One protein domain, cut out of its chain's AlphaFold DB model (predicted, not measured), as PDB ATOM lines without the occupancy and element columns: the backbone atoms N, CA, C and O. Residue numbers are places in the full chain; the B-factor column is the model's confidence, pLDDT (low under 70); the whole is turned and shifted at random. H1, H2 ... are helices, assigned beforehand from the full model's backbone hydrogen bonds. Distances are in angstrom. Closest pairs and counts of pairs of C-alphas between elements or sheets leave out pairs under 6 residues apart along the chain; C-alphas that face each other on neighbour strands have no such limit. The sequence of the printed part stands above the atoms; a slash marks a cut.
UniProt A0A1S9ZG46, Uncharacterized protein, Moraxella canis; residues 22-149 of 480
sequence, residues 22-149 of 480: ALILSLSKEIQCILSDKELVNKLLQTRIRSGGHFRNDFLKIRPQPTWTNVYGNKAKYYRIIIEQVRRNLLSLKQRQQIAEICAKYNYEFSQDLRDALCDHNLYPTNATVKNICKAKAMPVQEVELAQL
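Overview. This is residues 22 to 149 of the 480 residues of an uncharacterized protein of Moraxella canis (UniProt A0A1S9ZG46). One long helix, H4, is the axis of this elongated model, and shorter helices pack on it crosswise in two groups: H1, H2 and H3 wrap part of the way round its first part and middle, and H5 and H6 pack near its last end. After H6, residues 137 to 149 run back past the middle of H4 toward H1. The printed part has 128 residues with six named helices, H1 to H6 in chain order, and no named strand; the class is all helix. It is only just loose, close to compact, with a radius of gyration of the C-alphas of 17.1 A and spans of 53 by 28 by 23 A.

Arrangement. H1, residues 22 to 36, touches residues 78 to 86 of the hub H4, residues 75 to 105, at a steep tilt of 44 degrees, the same way; the closest C-alphas, of Ile 31 and Ile 82, are 6.3 A apart. H2, residues 38 to 46, only just touches H4, with 3 pairs of C-alphas within 8 A, the closest those of Leu 45 and Leu 90 at 6.9 A. H3, residues 52 to 62, is about perpendicular to H4 at 77 degrees and touches it, closest at C-alphas 56 and 83, 6.4 A. H5, residues 112 to 120, touches H4 at a steep tilt of 46 degrees, opposite ways, closest at C-alphas 103 and 114, 6.9 A. H6, residues 127 to 136, touches H4 about perpendicular at 75 degrees, closest at C-alphas 100 and 133, 6.3 A. H5 and H6 are apart. In the six helices every O i to N i+4 pair is within hydrogen-bond range.

Along the chain. H1 begins at C-alpha 22 (18.170, 65.645, -7.242) and is 21.0 A long. H2 is 12.7 A, H3 15.3 A, H4 45.4 A, H5 12.5 A and H6 14.2 A, ending at C-alpha 136 (34.308, 43.709, -28.506).

Size, cuts and confidence. The C-alphas farthest apart, of Thr 69 and Asp 113, are 54.1 A apart. The printed part has no cut. The link from H3 to H4 is long. Residue 144 is under pLDDT 70.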
ATOM      1  N   ALA A  22      17.491  66.014  -8.483       91.38
ATOM      2  CA  ALA A  22      18.170  65.645  -7.242       91.38
ATOM      3  C   ALA A  22      17.751  64.252  -6.744       91.38
ATOM      4  O   ALA A  22      18.603  63.455  -6.338       91.38
ATOM      5  N   LEU A  23      16.456  63.922  -6.823       90.75
ATOM      6  CA  LEU A  23      15.964  62.591  -6.478       90.75
ATOM      7  C   LEU A  23      16.554  61.521  -7.408       90.75
ATOM      8  O   LEU A  23      17.081  60.527  -6.917       90.75
ATOM      9  N   ILE A  24      16.537  61.727  -8.729       92.06
ATOM     10  CA  ILE A  24      17.125  60.788  -9.701       92.06
ATOM     11  C   ILE A  24      18.607  60.544  -9.410       92.06
ATOM     12  O   ILE A  24      19.041  59.391  -9.398       92.06
ATOM     13  N   LEU A  25      19.387  61.593  -9.136       90.75
ATOM     14  CA  LEU A  25      20.809  61.460  -8.807       90.75
ATOM     15  C   LEU A  25      21.022  60.688  -7.496       90.75
ATOM     16  O   LEU A  25      21.889  59.815  -7.428       90.75
ATOM     17  N   SER A  26      20.192  60.940  -6.479       89.56
ATOM     18  CA  SER A  26      20.226  60.198  -5.212       89.56
ATOM     19  C   SER A  26      19.933  58.705  -5.413       89.56
ATOM     20  O   SER A  26      20.692  57.854  -4.944       89.56
ATOM     21  N   LEU A  27      18.890  58.373  -6.183       89.25
ATOM     22  CA  LEU A  27      18.549  56.987  -6.518       89.25
ATOM     23  C   LEU A  27      19.642  56.323  -7.370       89.25
ATOM     24  O   LEU A  27      19.966  55.158  -7.149       89.25
ATOM     25  N   SER A  28      20.248  57.066  -8.300       90.19
ATOM     26  CA  SER A  28      21.351  56.582  -9.144       90.19
ATOM     27  C   SER A  28      22.568  56.198  -8.309       90.19
ATOM     28  O   SER A  28      23.157  55.144  -8.535       90.19
ATOM     29  N   LYS A  29      22.906  57.005  -7.295       89.44
ATOM     30  CA  LYS A  29      23.995  56.707  -6.357       89.44
ATOM     31  C   LYS A  29      23.736  55.416  -5.575       89.44
ATOM     32  O   LYS A  29      24.651  54.612  -5.407       89.44
ATOM     33  N   GLU A  30      22.499  55.187  -5.134       89.56
ATOM     34  CA  GLU A  30      22.127  53.950  -4.433       89.56
ATOM     35  C   GLU A  30      22.214  52.727  -5.360       89.56
ATOM     36  O   GLU A  30      22.784  51.703  -4.980       89.56
ATOM     37  N   ILE A  31      21.728  52.840  -6.603       89.94
ATOM     38  CA  ILE A  31      21.875  51.785  -7.619       89.94
ATOM     39  C   ILE A  31      23.353  51.495  -7.864       89.94
ATOM     40  O   ILE A  31      23.752  50.335  -7.840       89.94
ATOM     41  N   GLN A  32      24.178  52.525  -8.049       89.44
ATOM     42  CA  GLN A  32      25.612  52.359  -8.263       89.44
ATOM     43  C   GLN A  32      26.288  51.666  -7.075       89.44
ATOM     44  O   GLN A  32      27.130  50.796  -7.287       89.44
ATOM     45  N   CYS A  33      25.894  51.995  -5.840       89.25
ATOM     46  CA  CYS A  33      26.390  51.338  -4.631       89.25
ATOM     47  C   CYS A  33      26.060  49.839  -4.631       89.25
ATOM     48  O   CYS A  33      26.942  49.017  -4.399       89.25
ATOM     49  N   ILE A  34      24.814  49.473  -4.950       90.44
ATOM     50  CA  ILE A  34      24.377  48.071  -5.046       90.44
ATOM     51  C   ILE A  34      25.121  47.336  -6.165       90.44
ATOM     52  O   ILE A  34      25.555  46.204  -5.985       90.44
ATOM     53  N   LEU A  35      25.253  47.975  -7.328       89.12
ATOM     54  CA  LEU A  35      25.842  47.381  -8.522       89.12
ATOM     55  C   LEU A  35      27.376  47.270  -8.451       89.12
ATOM     56  O   LEU A  35      27.938  46.418  -9.130       89.12
ATOM     57  N   SER A  36      28.050  48.088  -7.641       88.75
ATOM     58  CA  SER A  36      29.510  48.016  -7.456       88.75
ATOM     59  C   SER A  36      29.940  46.934  -6.458       88.75
ATOM     60  O   SER A  36      31.094  46.506  -6.473       88.75
ATOM     61  N   ASP A  37      29.028  46.471  -5.600       90.38
ATOM     62  CA  ASP A  37      29.283  45.388  -4.652       90.38
ATOM     63  C   ASP A  37      29.193  44.025  -5.356       90.38
ATOM     64  O   ASP A  37      28.114  43.477  -5.596       90.38
ATOM     65  N   LYS A  38      30.360  43.463  -5.695       88.31
ATOM     66  CA  LYS A  38      30.466  42.179  -6.404       88.31
ATOM     67  C   LYS A  38      29.856  41.020  -5.616       88.31
ATOM     68  O   LYS A  38      29.274  40.123  -6.223       88.31
ATOM     69  N   GLU A  39      29.989  41.011  -4.290       90.75
ATOM     70  CA  GLU A  39      29.466  39.923  -3.463       90.75
ATOM     71  C   GLU A  39      27.936  39.960  -3.445       90.75
ATOM     72  O   GLU A  39      27.276  38.942  -3.678       90.75
ATOM     73  N   LEU A  40      27.369  41.153  -3.257       90.62
ATOM     74  CA  LEU A  40      25.930  41.372  -3.320       90.62
ATOM     75  C   LEU A  40      25.369  41.024  -4.700       90.62
ATOM     76  O   LEU A  40      24.381  40.297  -4.794       90.62
ATOM     77  N   VAL A  41      26.003  41.494  -5.777       89.06
ATOM     78  CA  VAL A  41      25.590  41.187  -7.154       89.06
ATOM     79  C   VAL A  41      25.586  39.679  -7.406       89.06
ATOM     80  O   VAL A  41      24.606  39.158  -7.943       89.06
ATOM     81  N   ASN A  42      26.618  38.958  -6.965       88.19
ATOM     82  CA  ASN A  42      26.684  37.504  -7.106       88.19
ATOM     83  C   ASN A  42      25.543  36.800  -6.357       88.19
ATOM     84  O   ASN A  42      24.885  35.932  -6.934       88.19
ATOM     85  N   LYS A  43      25.240  37.218  -5.119       91.06
ATOM     86  CA  LYS A  43      24.076  36.712  -4.365       91.06
ATOM     87  C   LYS A  43      22.770  36.995  -5.111       91.06
ATOM     88  O   LYS A  43      21.933  36.108  -5.258       91.06
ATOM     89  N   LEU A  44      22.601  38.207  -5.641       91.12
ATOM     90  CA  LEU A  44      21.397  38.609  -6.373       91.12
ATOM     91  C   LEU A  44      21.211  37.839  -7.687       91.12
ATOM     92  O   LEU A  44      20.082  37.482  -8.022       91.12
ATOM     93  N   LEU A  45      22.284  37.528  -8.416       87.44
ATOM     94  CA  LEU A  45      22.222  36.752  -9.661       87.44
ATOM     95  C   LEU A  45      21.759  35.298  -9.458       87.44
ATOM     96  O   LEU A  45      21.236  34.692 -10.402       87.44
ATOM     97  N   GLN A  46      21.916  34.762  -8.243       87.00
ATOM     98  CA  GLN A  46      21.437  33.434  -7.840       87.00
ATOM     99  C   GLN A  46      19.950  33.424  -7.445       87.00
ATOM    100  O   GLN A  46      19.330  32.363  -7.385       87.00
ATOM    101  N   THR A  47      19.344  34.592  -7.208       88.38
ATOM    102  CA  THR A  47      17.917  34.699  -6.869       88.38
ATOM    103  C   THR A  47      17.005  34.526  -8.091       88.38
ATOM    104  O   THR A  47      17.440  34.417  -9.245       88.38
ATOM    105  N   ARG A  48      15.685  34.556  -7.864       86.56
ATOM    106  CA  ARG A  48      14.650  34.422  -8.905       86.56
ATOM    107  C   ARG A  48      14.467  35.701  -9.735       86.56
ATOM    108  O   ARG A  48      13.366  36.231  -9.852       86.56
ATOM    109  N   ILE A  49      15.534  36.154 -10.391       86.75
ATOM    110  CA  ILE A  49      15.619  37.414 -11.154       86.75
ATOM    111  C   ILE A  49      14.587  37.571 -12.287       86.75
ATOM    112  O   ILE A  49      14.195  38.689 -12.643       86.75
ATOM    113  N   ARG A  50      14.106  36.455 -12.853       84.88
ATOM    114  CA  ARG A  50      13.095  36.465 -13.925       84.88
ATOM    115  C   ARG A  50      11.707  36.893 -13.435       84.88
ATOM    116  O   ARG A  50      10.934  37.413 -14.232       84.88
ATOM    117  N   SER A  51      11.395  36.712 -12.148       87.38
ATOM    118  CA  SER A  51      10.120  37.132 -11.557       87.38
ATOM    119  C   SER A  51      10.317  38.387 -10.713       87.38
ATOM    120  O   SER A  51      10.985  38.340  -9.686       87.38
ATOM    121  N   GLY A  52       9.705  39.506 -11.114       82.50
ATOM    122  CA  GLY A  52       9.835  40.779 -10.393       82.50
ATOM    123  C   GLY A  52       9.375  40.700  -8.933       82.50
ATOM    124  O   GLY A  52      10.071  41.175  -8.040       82.50
ATOM    125  N   GLY A  53       8.246  40.031  -8.672       85.31
ATOM    126  CA  GLY A  53       7.710  39.875  -7.315       85.31
ATOM    127  C   GLY A  53       8.597  39.011  -6.415       85.31
ATOM    128  O   GLY A  53       8.893  39.400  -5.288       85.31
ATOM    129  N   HIS A  54       9.068  37.863  -6.918       89.56
ATOM    130  CA  HIS A  54       9.953  36.991  -6.141       89.56
ATOM    131  C   HIS A  54      11.331  37.611  -5.935       89.56
ATOM    132  O   HIS A  54      11.811  37.619  -4.807       89.56
ATOM    133  N   PHE A  55      11.919  38.193  -6.986       92.19
ATOM    134  CA  PHE A  55      13.191  38.902  -6.887       92.19
ATOM    135  C   PHE A  55      13.131  39.997  -5.832       92.19
ATOM    136  O   PHE A  55      14.032  40.094  -5.014       92.19
ATOM    137  N   ARG A  56      12.053  40.787  -5.793       90.62
ATOM    138  CA  ARG A  56      11.893  41.830  -4.779       90.62
ATOM    139  C   ARG A  56      11.896  41.269  -3.357       90.62
ATOM    140  O   ARG A  56      12.531  41.853  -2.485       90.62
ATOM    141  N   ASN A  57      11.190  40.168  -3.116       90.88
ATOM    142  CA  ASN A  57      11.153  39.547  -1.791       90.88
ATOM    143  C   ASN A  57      12.521  38.977  -1.397       90.88
ATOM    144  O   ASN A  57      12.940  39.144  -0.257       90.88
ATOM    145  N   ASP A  58      13.216  38.335  -2.338       91.94
ATOM    146  CA  ASP A  58      14.560  37.797  -2.122       91.94
ATOM    147  C   ASP A  58      15.568  38.947  -1.889       91.94
ATOM    148  O   ASP A  58      16.366  38.895  -0.957       91.94
ATOM    149  N   PHE A  59      15.461  40.039  -2.655       93.75
ATOM    150  CA  PHE A  59      16.276  41.248  -2.519       93.75
ATOM    151  C   PHE A  59      16.120  41.881  -1.135       93.75
ATOM    152  O   PHE A  59      17.117  42.153  -0.478       93.75
ATOM    153  N   LEU A  60      14.882  42.074  -0.665       92.69
ATOM    154  CA  LEU A  60      14.604  42.698   0.635       92.69
ATOM    155  C   LEU A  60      15.146  41.892   1.824       92.69
ATOM    156  O   LEU A  60      15.437  42.481   2.860       92.69
ATOM    157  N   LYS A  61      15.294  40.567   1.682       92.25
ATOM    158  CA  LYS A  61      15.941  39.715   2.693       92.25
ATOM    159  C   LYS A  61      17.454  39.915   2.735       92.25
ATOM    160  O   LYS A  61      18.044  39.813   3.801       92.25
ATOM    161  N   ILE A  62      18.069  40.162   1.579       92.19
ATOM    162  CA  ILE A  62      19.522  40.333   1.447       92.19
ATOM    163  C   ILE A  62      19.932  41.754   1.836       92.19
ATOM    164  O   ILE A  62      20.896  41.947   2.570       92.19
ATOM    165  N   ARG A  63      19.199  42.752   1.337       90.25
ATOM    166  CA  ARG A  63      19.424  44.170   1.603       90.25
ATOM    167  C   ARG A  63      18.078  44.826   1.915       90.25
ATOM    168  O   ARG A  63      17.341  45.187   0.994       90.25
ATOM    169  N   PRO A  64      17.728  44.953   3.206       87.62
ATOM    170  CA  PRO A  64      16.587  45.746   3.631       87.62
ATOM    171  C   PRO A  64      16.739  47.205   3.197       87.62
ATOM    172  O   PRO A  64      17.835  47.679   2.890       87.62
ATOM    173  N   GLN A  65      15.622  47.929   3.199       85.00
ATOM    174  CA  GLN A  65      15.633  49.343   2.864       85.00
ATOM    175  C   GLN A  65      16.562  50.123   3.814       85.00
ATOM    176  O   GLN A  65      16.367  50.052   5.029       85.00
ATOM    177  N   PRO A  66      17.532  50.894   3.289       81.00
ATOM    178  CA  PRO A  66      18.397  51.715   4.123       81.00
ATOM    179  C   PRO A  66      17.636  52.913   4.704       81.00
ATOM    180  O   PRO A  66      16.657  53.405   4.132       81.00
ATOM    181  N   THR A  67      18.128  53.437   5.824       78.81
ATOM    182  CA  THR A  67      17.599  54.658   6.437       78.81
ATOM    183  C   THR A  67      17.985  55.868   5.588       78.81
ATOM    184  O   THR A  67      19.054  56.448   5.750       78.81
ATOM    185  N   TRP A  68      17.129  56.265   4.647       77.81
ATOM    186  CA  TRP A  68      17.370  57.485   3.879       77.81
ATOM    187  C   TRP A  68      17.103  58.722   4.728       77.81
ATOM    188  O   TRP A  68      15.950  59.028   5.034       77.81
ATOM    189  N   THR A  69      18.162  59.438   5.091       72.75
ATOM    190  CA  THR A  69      18.082  60.723   5.800       72.75
ATOM    191  C   THR A  69      17.683  61.865   4.866       72.75
ATOM    192  O   THR A  69      16.876  62.702   5.249       72.75
ATOM    193  N   ASN A  70      18.156  61.841   3.615       70.19
ATOM    194  CA  ASN A  70      18.012  62.952   2.662       70.19
ATOM    195  C   ASN A  70      16.971  62.714   1.550       70.19
ATOM    196  O   ASN A  70      16.864  63.518   0.628       70.19
ATOM    197  N   VAL A  71      16.222  61.608   1.602       73.25
ATOM    198  CA  VAL A  71      15.126  61.324   0.658       73.25
ATOM    199  C   VAL A  71      13.811  61.457   1.410       73.25
ATOM    200  O   VAL A  71      13.559  60.697   2.342       73.25
ATOM    201  N   TYR A  72      12.968  62.404   1.015       75.25
ATOM    202  CA  TYR A  72      11.692  62.669   1.680       75.25
ATOM    203  C   TYR A  72      10.531  61.956   0.969       75.25
ATOM    204  O   TYR A  72      10.675  61.445  -0.141       75.25
ATOM    205  N   GLY A  73       9.358  61.892   1.597       77.88
ATOM    206  CA  GLY A  73       8.171  61.266   1.004       77.88
ATOM    207  C   GLY A  73       8.180  59.734   1.048       77.88
ATOM    208  O   GLY A  73       8.608  59.125   2.029       77.88
ATOM    209  N   ASN A  74       7.659  59.088  -0.002       80.81
ATOM    210  CA  ASN A  74       7.386  57.650   0.008       80.81
ATOM    211  C   ASN A  74       8.639  56.800  -0.265       80.81
ATOM    212  O   ASN A  74       8.800  56.186  -1.323       80.81
ATOM    213  N   LYS A  75       9.531  56.738   0.730       85.62
ATOM    214  CA  LYS A  75      10.812  56.021   0.653       85.62
ATOM    215  C   LYS A  75      10.634  54.584   0.153       85.62
ATOM    216  O   LYS A  75      11.362  54.125  -0.722       85.62
ATOM    217  N   ALA A  76       9.651  53.860   0.697       85.00
ATOM    218  CA  ALA A  76       9.392  52.464   0.340       85.00
ATOM    219  C   ALA A  76       9.100  52.282  -1.158       85.00
ATOM    220  O   ALA A  76       9.438  51.248  -1.734       85.00
ATOM    221  N   LYS A  77       8.489  53.281  -1.803       83.50
ATOM    222  CA  LYS A  77       8.194  53.274  -3.238       83.50
ATOM    223  C   LYS A  77       9.434  53.517  -4.077       83.50
ATOM    224  O   LYS A  77       9.710  52.707  -4.957       83.50
ATOM    225  N   TYR A  78      10.240  54.530  -3.765       86.50
ATOM    226  CA  TYR A  78      11.482  54.720  -4.519       86.50
ATOM    227  C   TYR A  78      12.437  53.534  -4.350       86.50
ATOM    228  O   TYR A  78      13.154  53.179  -5.280       86.50
ATOM    229  N   TYR A  79      12.395  52.845  -3.205       88.75
ATOM    230  CA  TYR A  79      13.185  51.630  -3.031       88.75
ATOM    231  C   TYR A  79      12.716  50.492  -3.946       88.75
ATOM    232  O   TYR A  79      13.537  49.758  -4.489       88.75
ATOM    233  N   ARG A  80      11.408  50.374  -4.213       88.00
ATOM    234  CA  ARG A  80      10.894  49.431  -5.225       88.00
ATOM    235  C   ARG A  80      11.382  49.777  -6.630       88.00
ATOM    236  O   ARG A  80      11.718  48.857  -7.370       88.00
ATOM    237  N   ILE A  81      11.459  51.067  -6.968       85.75
ATOM    238  CA  ILE A  81      12.012  51.539  -8.248       85.75
ATOM    239  C   ILE A  81      13.478  51.103  -8.384       85.75
ATOM    240  O   ILE A  81      13.847  50.521  -9.405       85.75
ATOM    241  N   ILE A  82      14.285  51.290  -7.332       89.56
ATOM    242  CA  ILE A  82      15.683  50.831  -7.289       89.56
ATOM    243  C   ILE A  82      15.771  49.318  -7.493       89.56
ATOM    244  O   ILE A  82      16.522  48.865  -8.353       89.56
ATOM    245  N   ILE A  83      14.991  48.532  -6.743       91.12
ATOM    246  CA  ILE A  83      14.996  47.065  -6.849       91.12
ATOM    247  C   ILE A  83      14.675  46.626  -8.281       91.12
ATOM    248  O   ILE A  83      15.353  45.756  -8.829       91.12
ATOM    249  N   GLU A  84      13.661  47.225  -8.905       88.50
ATOM    250  CA  GLU A  84      13.260  46.884 -10.270       88.50
ATOM    251  C   GLU A  84      14.322  47.286 -11.305       88.50
ATOM    252  O   GLU A  84      14.577  46.528 -12.242       88.50
ATOM    253  N   GLN A  85      15.003  48.421 -11.129       88.69
ATOM    254  CA  GLN A  85      16.116  48.817 -12.000       88.69
ATOM    255  C   GLN A  85      17.339  47.928 -11.841       88.69
ATOM    256  O   GLN A  85      17.883  47.465 -12.843       88.69
ATOM    257  N   VAL A  86      17.725  47.607 -10.605       91.00
ATOM    258  CA  VAL A  86      18.787  46.632 -10.335       91.00
ATOM    259  C   VAL A  86      18.446  45.299 -11.000       91.00
ATOM    260  O   VAL A  86      19.277  44.740 -11.712       91.00
ATOM    261  N   ARG A  87      17.200  44.825 -10.873       91.56
ATOM    262  CA  ARG A  87      16.738  43.593 -11.528       91.56
ATOM    263  C   ARG A  87      16.895  43.645 -13.049       91.56
ATOM    264  O   ARG A  87      17.393  42.688 -13.637       91.56
ATOM    265  N   ARG A  88      16.466  44.739 -13.693       88.62
ATOM    266  CA  ARG A  88      16.576  44.932 -15.152       88.62
ATOM    267  C   ARG A  88      18.039  44.961 -15.606       88.62
ATOM    268  O   ARG A  88      18.370  44.282 -16.578       88.62
ATOM    269  N   ASN A  89      18.908  45.655 -14.870       89.12
ATOM    270  CA  ASN A  89      20.345  45.728 -15.155       89.12
ATOM    271  C   ASN A  89      21.017  44.359 -15.038       89.12
ATOM    272  O   ASN A  89      21.710  43.928 -15.960       89.12
ATOM    273  N   LEU A  90      20.752  43.630 -13.955       90.38
ATOM    274  CA  LEU A  90      21.284  42.285 -13.747       90.38
ATOM    275  C   LEU A  90      20.764  41.285 -14.793       90.38
ATOM    276  O   LEU A  90      21.520  40.439 -15.268       90.38
ATOM    277  N   LEU A  91      19.495  41.394 -15.203       89.94
ATOM    278  CA  LEU A  91      18.919  40.534 -16.241       89.94
ATOM    279  C   LEU A  91      19.558  40.809 -17.610       89.94
ATOM    280  O   LEU A  91      19.903  39.866 -18.321       89.94
ATOM    281  N   SER A  92      19.756  42.088 -17.946       87.88
ATOM    282  CA  SER A  92      20.468  42.519 -19.152       87.88
ATOM    283  C   SER A  92      21.918  42.025 -19.153       87.88
ATOM    284  O   SER A  92      22.370  41.435 -20.134       87.88
ATOM    285  N   LEU A  93      22.639  42.186 -18.038       87.69
ATOM    286  CA  LEU A  93      24.013  41.707 -17.882       87.69
ATOM    287  C   LEU A  93      24.106  40.191 -18.075       87.69
ATOM    288  O   LEU A  93      24.887  39.743 -18.913       87.69
ATOM    289  N   LYS A  94      23.263  39.421 -17.378       89.06
ATOM    290  CA  LYS A  94      23.214  37.957 -17.494       89.06
ATOM    291  C   LYS A  94      22.965  37.520 -18.936       89.06
ATOM    292  O   LYS A  94      23.655  36.640 -19.436       89.06
ATOM    293  N   GLN A  95      22.023  38.163 -19.628       89.62
ATOM    294  CA  GLN A  95      21.742  37.855 -21.029       89.62
ATOM    295  C   GLN A  95      22.940  38.173 -21.936       89.62
ATOM    296  O   GLN A  95      23.292  37.361 -22.789       89.62
ATOM    297  N   ARG A  96      23.588  39.334 -21.758       90.50
ATOM    298  CA  ARG A  96      24.779  39.713 -22.538       90.50
ATOM    299  C   ARG A  96      25.944  38.746 -22.296       90.50
ATOM    300  O   ARG A  96      26.603  38.371 -23.261       90.50
ATOM    301  N   GLN A  97      26.171  38.325 -21.053       90.88
ATOM    302  CA  GLN A  97      27.205  37.348 -20.693       90.88
ATOM    303  C   GLN A  97      26.950  35.987 -21.343       90.88
ATOM    304  O   GLN A  97      27.838  35.469 -22.005       90.88
ATOM    305  N   GLN A  98      25.719  35.470 -21.281       91.94
ATOM    306  CA  GLN A  98      25.353  34.220 -21.962       91.94
ATOM    307  C   GLN A  98      25.588  34.290 -23.478       91.94
ATOM    308  O   GLN A  98      26.091  33.345 -24.080       91.94
ATOM    309  N   ILE A  99      25.256  35.424 -24.108       92.88
ATOM    310  CA  ILE A  99      25.545  35.632 -25.533       92.88
ATOM    311  C   ILE A  99      27.059  35.619 -25.774       92.88
ATOM    312  O   ILE A  99      27.510  34.982 -26.719       92.88
ATOM    313  N   ALA A 100      27.845  36.296 -24.934       93.62
ATOM    314  CA  ALA A 100      29.297  36.355 -25.068       93.62
ATOM    315  C   ALA A 100      29.977  34.991 -24.863       93.62
ATOM    316  O   ALA A 100      30.886  34.665 -25.618       93.62
ATOM    317  N   GLU A 101      29.504  34.173 -23.920       94.38
ATOM    318  CA  GLU A 101      29.957  32.788 -23.720       94.38
ATOM    319  C   GLU A 101      29.741  31.937 -24.974       94.38
ATOM    320  O   GLU A 101      30.632  31.193 -25.385       94.38
ATOM    321  N   ILE A 102      28.577  32.066 -25.617       94.19
ATOM    322  CA  ILE A 102      28.293  31.368 -26.874       94.19
ATOM    323  C   ILE A 102      29.175  31.934 -27.990       94.19
ATOM    324  O   ILE A 102      29.823  31.161 -28.686       94.19
ATOM    325  N   CYS A 103      29.293  33.259 -28.124       93.50
ATOM    326  CA  CYS A 103      30.186  33.881 -29.105       93.50
ATOM    327  C   CYS A 103      31.643  33.412 -28.953       93.50
ATOM    328  O   CYS A 103      32.306  33.187 -29.963       93.50
ATOM    329  N   ALA A 104      32.137  33.231 -27.724       93.81
ATOM    330  CA  ALA A 104      33.496  32.766 -27.460       93.81
ATOM    331  C   ALA A 104      33.757  31.361 -28.031       93.81
ATOM    332  O   ALA A 104      34.828  31.125 -28.585       93.81
ATOM    333  N   LYS A 105      32.764  30.457 -27.986       94.19
ATOM    334  CA  LYS A 105      32.853  29.115 -28.600       94.19
ATOM    335  C   LYS A 105      33.017  29.163 -30.123       94.19
ATOM    336  O   LYS A 105      33.594  28.250 -30.698       94.19
ATOM    337  N   TYR A 106      32.545  30.236 -30.755       93.75
ATOM    338  CA  TYR A 106      32.662  30.497 -32.193       93.75
ATOM    339  C   TYR A 106      33.759  31.528 -32.505       93.75
ATOM    340  O   TYR A 106      33.680  32.236 -33.506       93.75
ATOM    341  N   ASN A 107      34.760  31.675 -31.627       91.50
ATOM    342  CA  ASN A 107      35.886  32.602 -31.795       91.50
ATOM    343  C   ASN A 107      35.471  34.068 -32.050       91.50
ATOM    344  O   ASN A 107      36.176  34.840 -32.700       91.50
ATOM    345  N   TYR A 108      34.299  34.463 -31.542       90.69
ATOM    346  CA  TYR A 108      33.682  35.764 -31.790       90.69
ATOM    347  C   TYR A 108      33.433  36.074 -33.278       90.69
ATOM    348  O   TYR A 108      33.297  37.242 -33.651       90.69
ATOM    349  N   GLU A 109      33.304  35.062 -34.134       89.75
ATOM    350  CA  GLU A 109      32.976  35.236 -35.548       89.75
ATOM    351  C   GLU A 109      31.465  35.165 -35.778       89.75
ATOM    352  O   GLU A 109      30.779  34.232 -35.366       89.75
ATOM    353  N   PHE A 110      30.912  36.187 -36.437       88.88
ATOM    354  CA  PHE A 110      29.485  36.221 -36.741       88.88
ATOM    355  C   PHE A 110      29.165  35.292 -37.919       88.88
ATOM    356  O   PHE A 110      29.431  35.641 -39.069       88.88
ATOM    357  N   SER A 111      28.537  34.151 -37.634       89.12
ATOM    358  CA  SER A 111      28.076  33.169 -38.620       89.12
ATOM    359  C   SER A 111      26.594  32.814 -38.434       89.12
ATOM    360  O   SER A 111      25.963  33.210 -37.450       89.12
ATOM    361  N   GLN A 112      26.022  32.084 -39.399       88.19
ATOM    362  CA  GLN A 112      24.677  31.519 -39.251       88.19
ATOM    363  C   GLN A 112      24.658  30.435 -38.161       88.19
ATOM    364  O   GLN A 112      23.754  30.437 -37.336       88.19
ATOM    365  N   ASP A 113      25.711  29.624 -38.057       90.12
ATOM    366  CA  ASP A 113      25.825  28.585 -37.024       90.12
ATOM    367  C   ASP A 113      25.822  29.176 -35.606       90.12
ATOM    368  O   ASP A 113      25.158  28.662 -34.709       90.12
ATOM    369  N   LEU A 114      26.490  30.322 -35.406       91.38
ATOM    370  CA  LEU A 114      26.411  31.071 -34.150       91.38
ATOM    371  C   LEU A 114      24.974  31.537 -33.865       91.38
ATOM    372  O   LEU A 114      24.542  31.578 -32.711       91.38
ATOM    373  N   ARG A 115      24.222  31.930 -34.902       89.75
ATOM    374  CA  ARG A 115      22.824  32.348 -34.739       89.75
ATOM    375  C   ARG A 115      21.931  31.194 -34.324       89.75
ATOM    376  O   ARG A 115      21.095  31.398 -33.446       89.75
ATOM    377  N   ASP A 116      22.128  30.035 -34.923       89.75
ATOM    378  CA  ASP A 116      21.340  28.849 -34.623       89.75
ATOM    379  C   ASP A 116      21.643  28.371 -33.192       89.75
ATOM    380  O   ASP A 116      20.721  28.227 -32.393       89.75
ATOM    381  N   ALA A 117      22.917  28.361 -32.782       91.12
ATOM    382  CA  ALA A 117      23.310  28.057 -31.404       91.12
ATOM    383  C   ALA A 117      22.694  29.008 -30.359       91.12
ATOM    384  O   ALA A 117      22.307  28.576 -29.271       91.12
ATOM    385  N   LEU A 118      22.575  30.308 -30.661       91.44
ATOM    386  CA  LEU A 118      21.880  31.260 -29.784       91.44
ATOM    387  C   LEU A 118      20.386  30.919 -29.657       91.44
ATOM    388  O   LEU A 118      19.849  30.941 -28.547       91.44
ATOM    389  N   CYS A 119      19.730  30.577 -30.769       89.81
ATOM    390  CA  CYS A 119      18.327  30.166 -30.779       89.81
ATOM    391  C   CYS A 119      18.102  28.886 -29.961       89.81
ATOM    392  O   CYS A 119      17.148  28.844 -29.183       89.81
ATOM    393  N   ASP A 120      19.004  27.908 -30.056       91.56
ATOM    394  CA  ASP A 120      18.946  26.657 -29.286       91.56
ATOM    395  C   ASP A 120      19.025  26.904 -27.770       91.56
ATOM    396  O   ASP A 120      18.400  26.208 -26.970       91.56
ATOM    397  N   HIS A 121      19.720  27.968 -27.358       87.88
ATOM    398  CA  HIS A 121      19.791  28.412 -25.962       87.88
ATOM    399  C   HIS A 121      18.619  29.327 -25.552       87.88
ATOM    400  O   HIS A 121      18.645  29.928 -24.476       87.88
ATOM    401  N   ASN A 122      17.572  29.435 -26.380       88.25
ATOM    402  CA  ASN A 122      16.435  30.346 -26.208       88.25
ATOM    403  C   ASN A 122      16.846  31.828 -26.096       88.25
ATOM    404  O   ASN A 122      16.217  32.619 -25.381       88.25
ATOM    405  N   LEU A 123      17.913  32.220 -26.797       87.81
ATOM    406  CA  LEU A 123      18.391  33.595 -26.876       87.81
ATOM    407  C   LEU A 123      18.096  34.166 -28.264       87.81
ATOM    408  O   LEU A 123      18.621  33.709 -29.274       87.81
ATOM    409  N   TYR A 124      17.322  35.251 -28.304       89.31
ATOM    410  CA  TYR A 124      16.930  35.917 -29.552       89.31
ATOM    411  C   TYR A 124      17.482  37.352 -29.664       89.31
ATOM    412  O   TYR A 124      16.709  38.301 -29.823       89.31
ATOM    413  N   PRO A 125      18.809  37.576 -29.553       87.62
ATOM    414  CA  PRO A 125      19.378  38.912 -29.675       87.62
ATOM    415  C   PRO A 125      19.286  39.447 -31.110       87.62
ATOM    416  O   PRO A 125      19.198  38.703 -32.092       87.62
ATOM    417  N   THR A 126      19.368  40.768 -31.259       84.19
ATOM    418  CA  THR A 126      19.451  41.391 -32.588       84.19
ATOM    419  C   THR A 126      20.812  41.118 -33.241       84.19
ATOM    420  O   THR A 126      21.814  40.935 -32.549       84.19
ATOM    421  N   ASN A 127      20.884  41.160 -34.582       82.81
ATOM    422  CA  ASN A 127      22.161  41.020 -35.307       82.81
ATOM    423  C   ASN A 127      23.186  42.063 -34.838       82.81
ATOM    424  O   ASN A 127      24.372  41.768 -34.759       82.81
ATOM    425  N   ALA A 128      22.729  43.281 -34.530       80.69
ATOM    426  CA  ALA A 128      23.592  44.350 -34.043       80.69
ATOM    427  C   ALA A 128      24.190  44.007 -32.674       80.69
ATOM    428  O   ALA A 128      25.389  44.173 -32.484       80.69
ATOM    429  N   THR A 129      23.382  43.473 -31.754       85.62
ATOM    430  CA  THR A 129      23.845  43.046 -30.427       85.62
ATOM    431  C   THR A 129      24.934  41.978 -30.537       85.62
ATOM    432  O   THR A 129      25.996  42.144 -29.945       85.62
ATOM    433  N   VAL A 130      24.710  40.928 -31.337       89.56
ATOM    434  CA  VAL A 130      25.697  39.846 -31.522       89.56
ATOM    435  C   VAL A 130      26.976  40.388 -32.150       89.56
ATOM    436  O   VAL A 130      28.053  40.195 -31.600       89.56
ATOM    437  N   LYS A 131      26.867  41.156 -33.243       88.44
ATOM    438  CA  LYS A 131      28.027  41.773 -33.906       88.44
ATOM    439  C   LYS A 131      28.821  42.690 -32.976       88.44
ATOM    440  O   LYS A 131      30.043  42.695 -33.052       88.44
ATOM    441  N   ASN A 132      28.157  43.449 -32.104       87.88
ATOM    442  CA  ASN A 132      28.836  44.317 -31.141       87.88
ATOM    443  C   ASN A 132      29.627  43.503 -30.109       87.88
ATOM    444  O   ASN A 132      30.775  43.840 -29.841       87.88
ATOM    445  N   ILE A 133      29.051  42.417 -29.584       90.12
ATOM    446  CA  ILE A 133      29.736  41.507 -28.652       90.12
ATOM    447  C   ILE A 133      30.916  40.815 -29.350       90.12
ATOM    448  O   ILE A 133      32.032  40.832 -28.836       90.12
ATOM    449  N   CYS A 134      30.700  40.290 -30.559       90.88
ATOM    450  CA  CYS A 134      31.742  39.717 -31.413       90.88
ATOM    451  C   CYS A 134      32.892  40.699 -31.674       90.88
ATOM    452  O   CYS A 134      34.059  40.340 -31.584       90.88
ATOM    453  N   LYS A 135      32.573  41.965 -31.962       90.00
ATOM    454  CA  LYS A 135      33.573  43.009 -32.203       90.00
ATOM    455  C   LYS A 135      34.346  43.378 -30.937       90.00
ATOM    456  O   LYS A 135      35.537  43.652 -31.029       90.00
ATOM    457  N   ALA A 136      33.677  43.403 -29.785       89.31
ATOM    458  CA  ALA A 136      34.308  43.709 -28.506       89.31
ATOM    459  C   ALA A 136      35.288  42.612 -28.062       89.31
ATOM    460  O   ALA A 136      36.267  42.933 -27.396       89.31
ATOM    461  N   LYS A 137      35.036  41.343 -28.430       89.94
ATOM    462  CA  LYS A 137      35.856  40.170 -28.059       89.94
ATOM    463  C   LYS A 137      36.136  40.071 -26.552       89.94
ATOM    464  O   LYS A 137      37.172  39.567 -26.132       89.94
ATOM    465  N   ALA A 138      35.216  40.579 -25.740       87.00
ATOM    466  CA  ALA A 138      35.369  40.687 -24.300       87.00
ATOM    467  C   ALA A 138      34.050  40.368 -23.604       87.00
ATOM    468  O   ALA A 138      32.966  40.591 -24.156       87.00
ATOM    469  N   MET A 139      34.152  39.875 -22.369       87.00
ATOM    470  CA  MET A 139      32.979  39.655 -21.537       87.00
ATOM    471  C   MET A 139      32.310  40.992 -21.200       87.00
ATOM    472  O   MET A 139      32.991  41.915 -20.744       87.00
ATOM    473  N   PRO A 140      30.986  41.115 -21.400       86.94
ATOM    474  CA  PRO A 140      30.243  42.305 -21.030       86.94
ATOM    475  C   PRO A 140      30.408  42.606 -19.544       86.94
ATOM    476  O   PRO A 140      30.129  41.763 -18.686       86.94
ATOM    477  N   VAL A 141      30.842  43.827 -19.258       84.25
ATOM    478  CA  VAL A 141      30.965  44.342 -17.899       84.25
ATOM    479  C   VAL A 141      29.692  45.065 -17.484       84.25
ATOM    480  O   VAL A 141      28.832  45.424 -18.297       84.25
ATOM    481  N   GLN A 142      29.554  45.235 -16.178       77.69
ATOM    482  CA  GLN A 142      28.440  45.946 -15.588       77.69
ATOM    483  C   GLN A 142      28.546  47.436 -15.908       77.69
ATOM    484  O   GLN A 142      29.524  48.088 -15.560       77.69
ATOM    485  N   GLU A 143      27.524  47.956 -16.575       71.94
ATOM    486  CA  GLU A 143      27.356  49.381 -16.833       71.94
ATOM    487  C   GLU A 143      26.263  49.897 -15.899       71.94
ATOM    488  O   GLU A 143      25.260  49.214 -15.667       71.94
ATOM    489  N   VAL A 144      26.473  51.083 -15.331       67.44
ATOM    490  CA  VAL A 144      25.479  51.740 -14.482       67.44
ATOM    491  C   VAL A 144      24.843  52.852 -15.299       67.44
ATOM    492  O   VAL A 144      25.457  53.890 -15.534       67.44
ATOM    493  N   GLU A 145      23.616  52.617 -15.754       71.56
ATOM    494  CA  GLU A 145      22.770  53.686 -16.279       71.56
ATOM    495  C   GLU A 145      22.212  54.527 -15.124       71.56
ATOM    496  O   GLU A 145      21.994  54.022 -14.017       71.56
ATOM    497  N   LEU A 146      21.959  55.811 -15.392       81.75
ATOM    498  CA  LEU A 146      21.247  56.679 -14.456       81.75
ATOM    499  C   LEU A 146      19.860  56.106 -14.147       81.75
ATOM    500  O   LEU A 146      19.191  55.523 -15.007       81.75
ATOM    501  N   ALA A 147      19.422  56.307 -12.906       83.50
ATOM    502  CA  ALA A 147      18.106  55.893 -12.460       83.50
ATOM    503  C   ALA A 147      17.005  56.570 -13.285       83.50
ATOM    504  O   ALA A 147      17.126  57.715 -13.725       83.50
ATOM    505  N   GLN A 148      15.888  55.867 -13.436       90.12
ATOM    506  CA  GLN A 148      14.659  56.425 -13.997       90.12
ATOM    507  C   GLN A 148      13.599  56.509 -12.896       90.12
ATOM    508  O   GLN A 148      13.346  55.540 -12.182       90.12
ATOM    509  N   LEU A 149      12.947  57.651 -12.736       90.69
ATOM    510  CA  LEU A 149      11.814  57.768 -11.827       90.69
ATOM    511  C   LEU A 149      10.547  57.326 -12.573       90.69
ATOM    512  O   LEU A 149       9.856  58.133 -13.196       90.69
TER     513      LEU A 149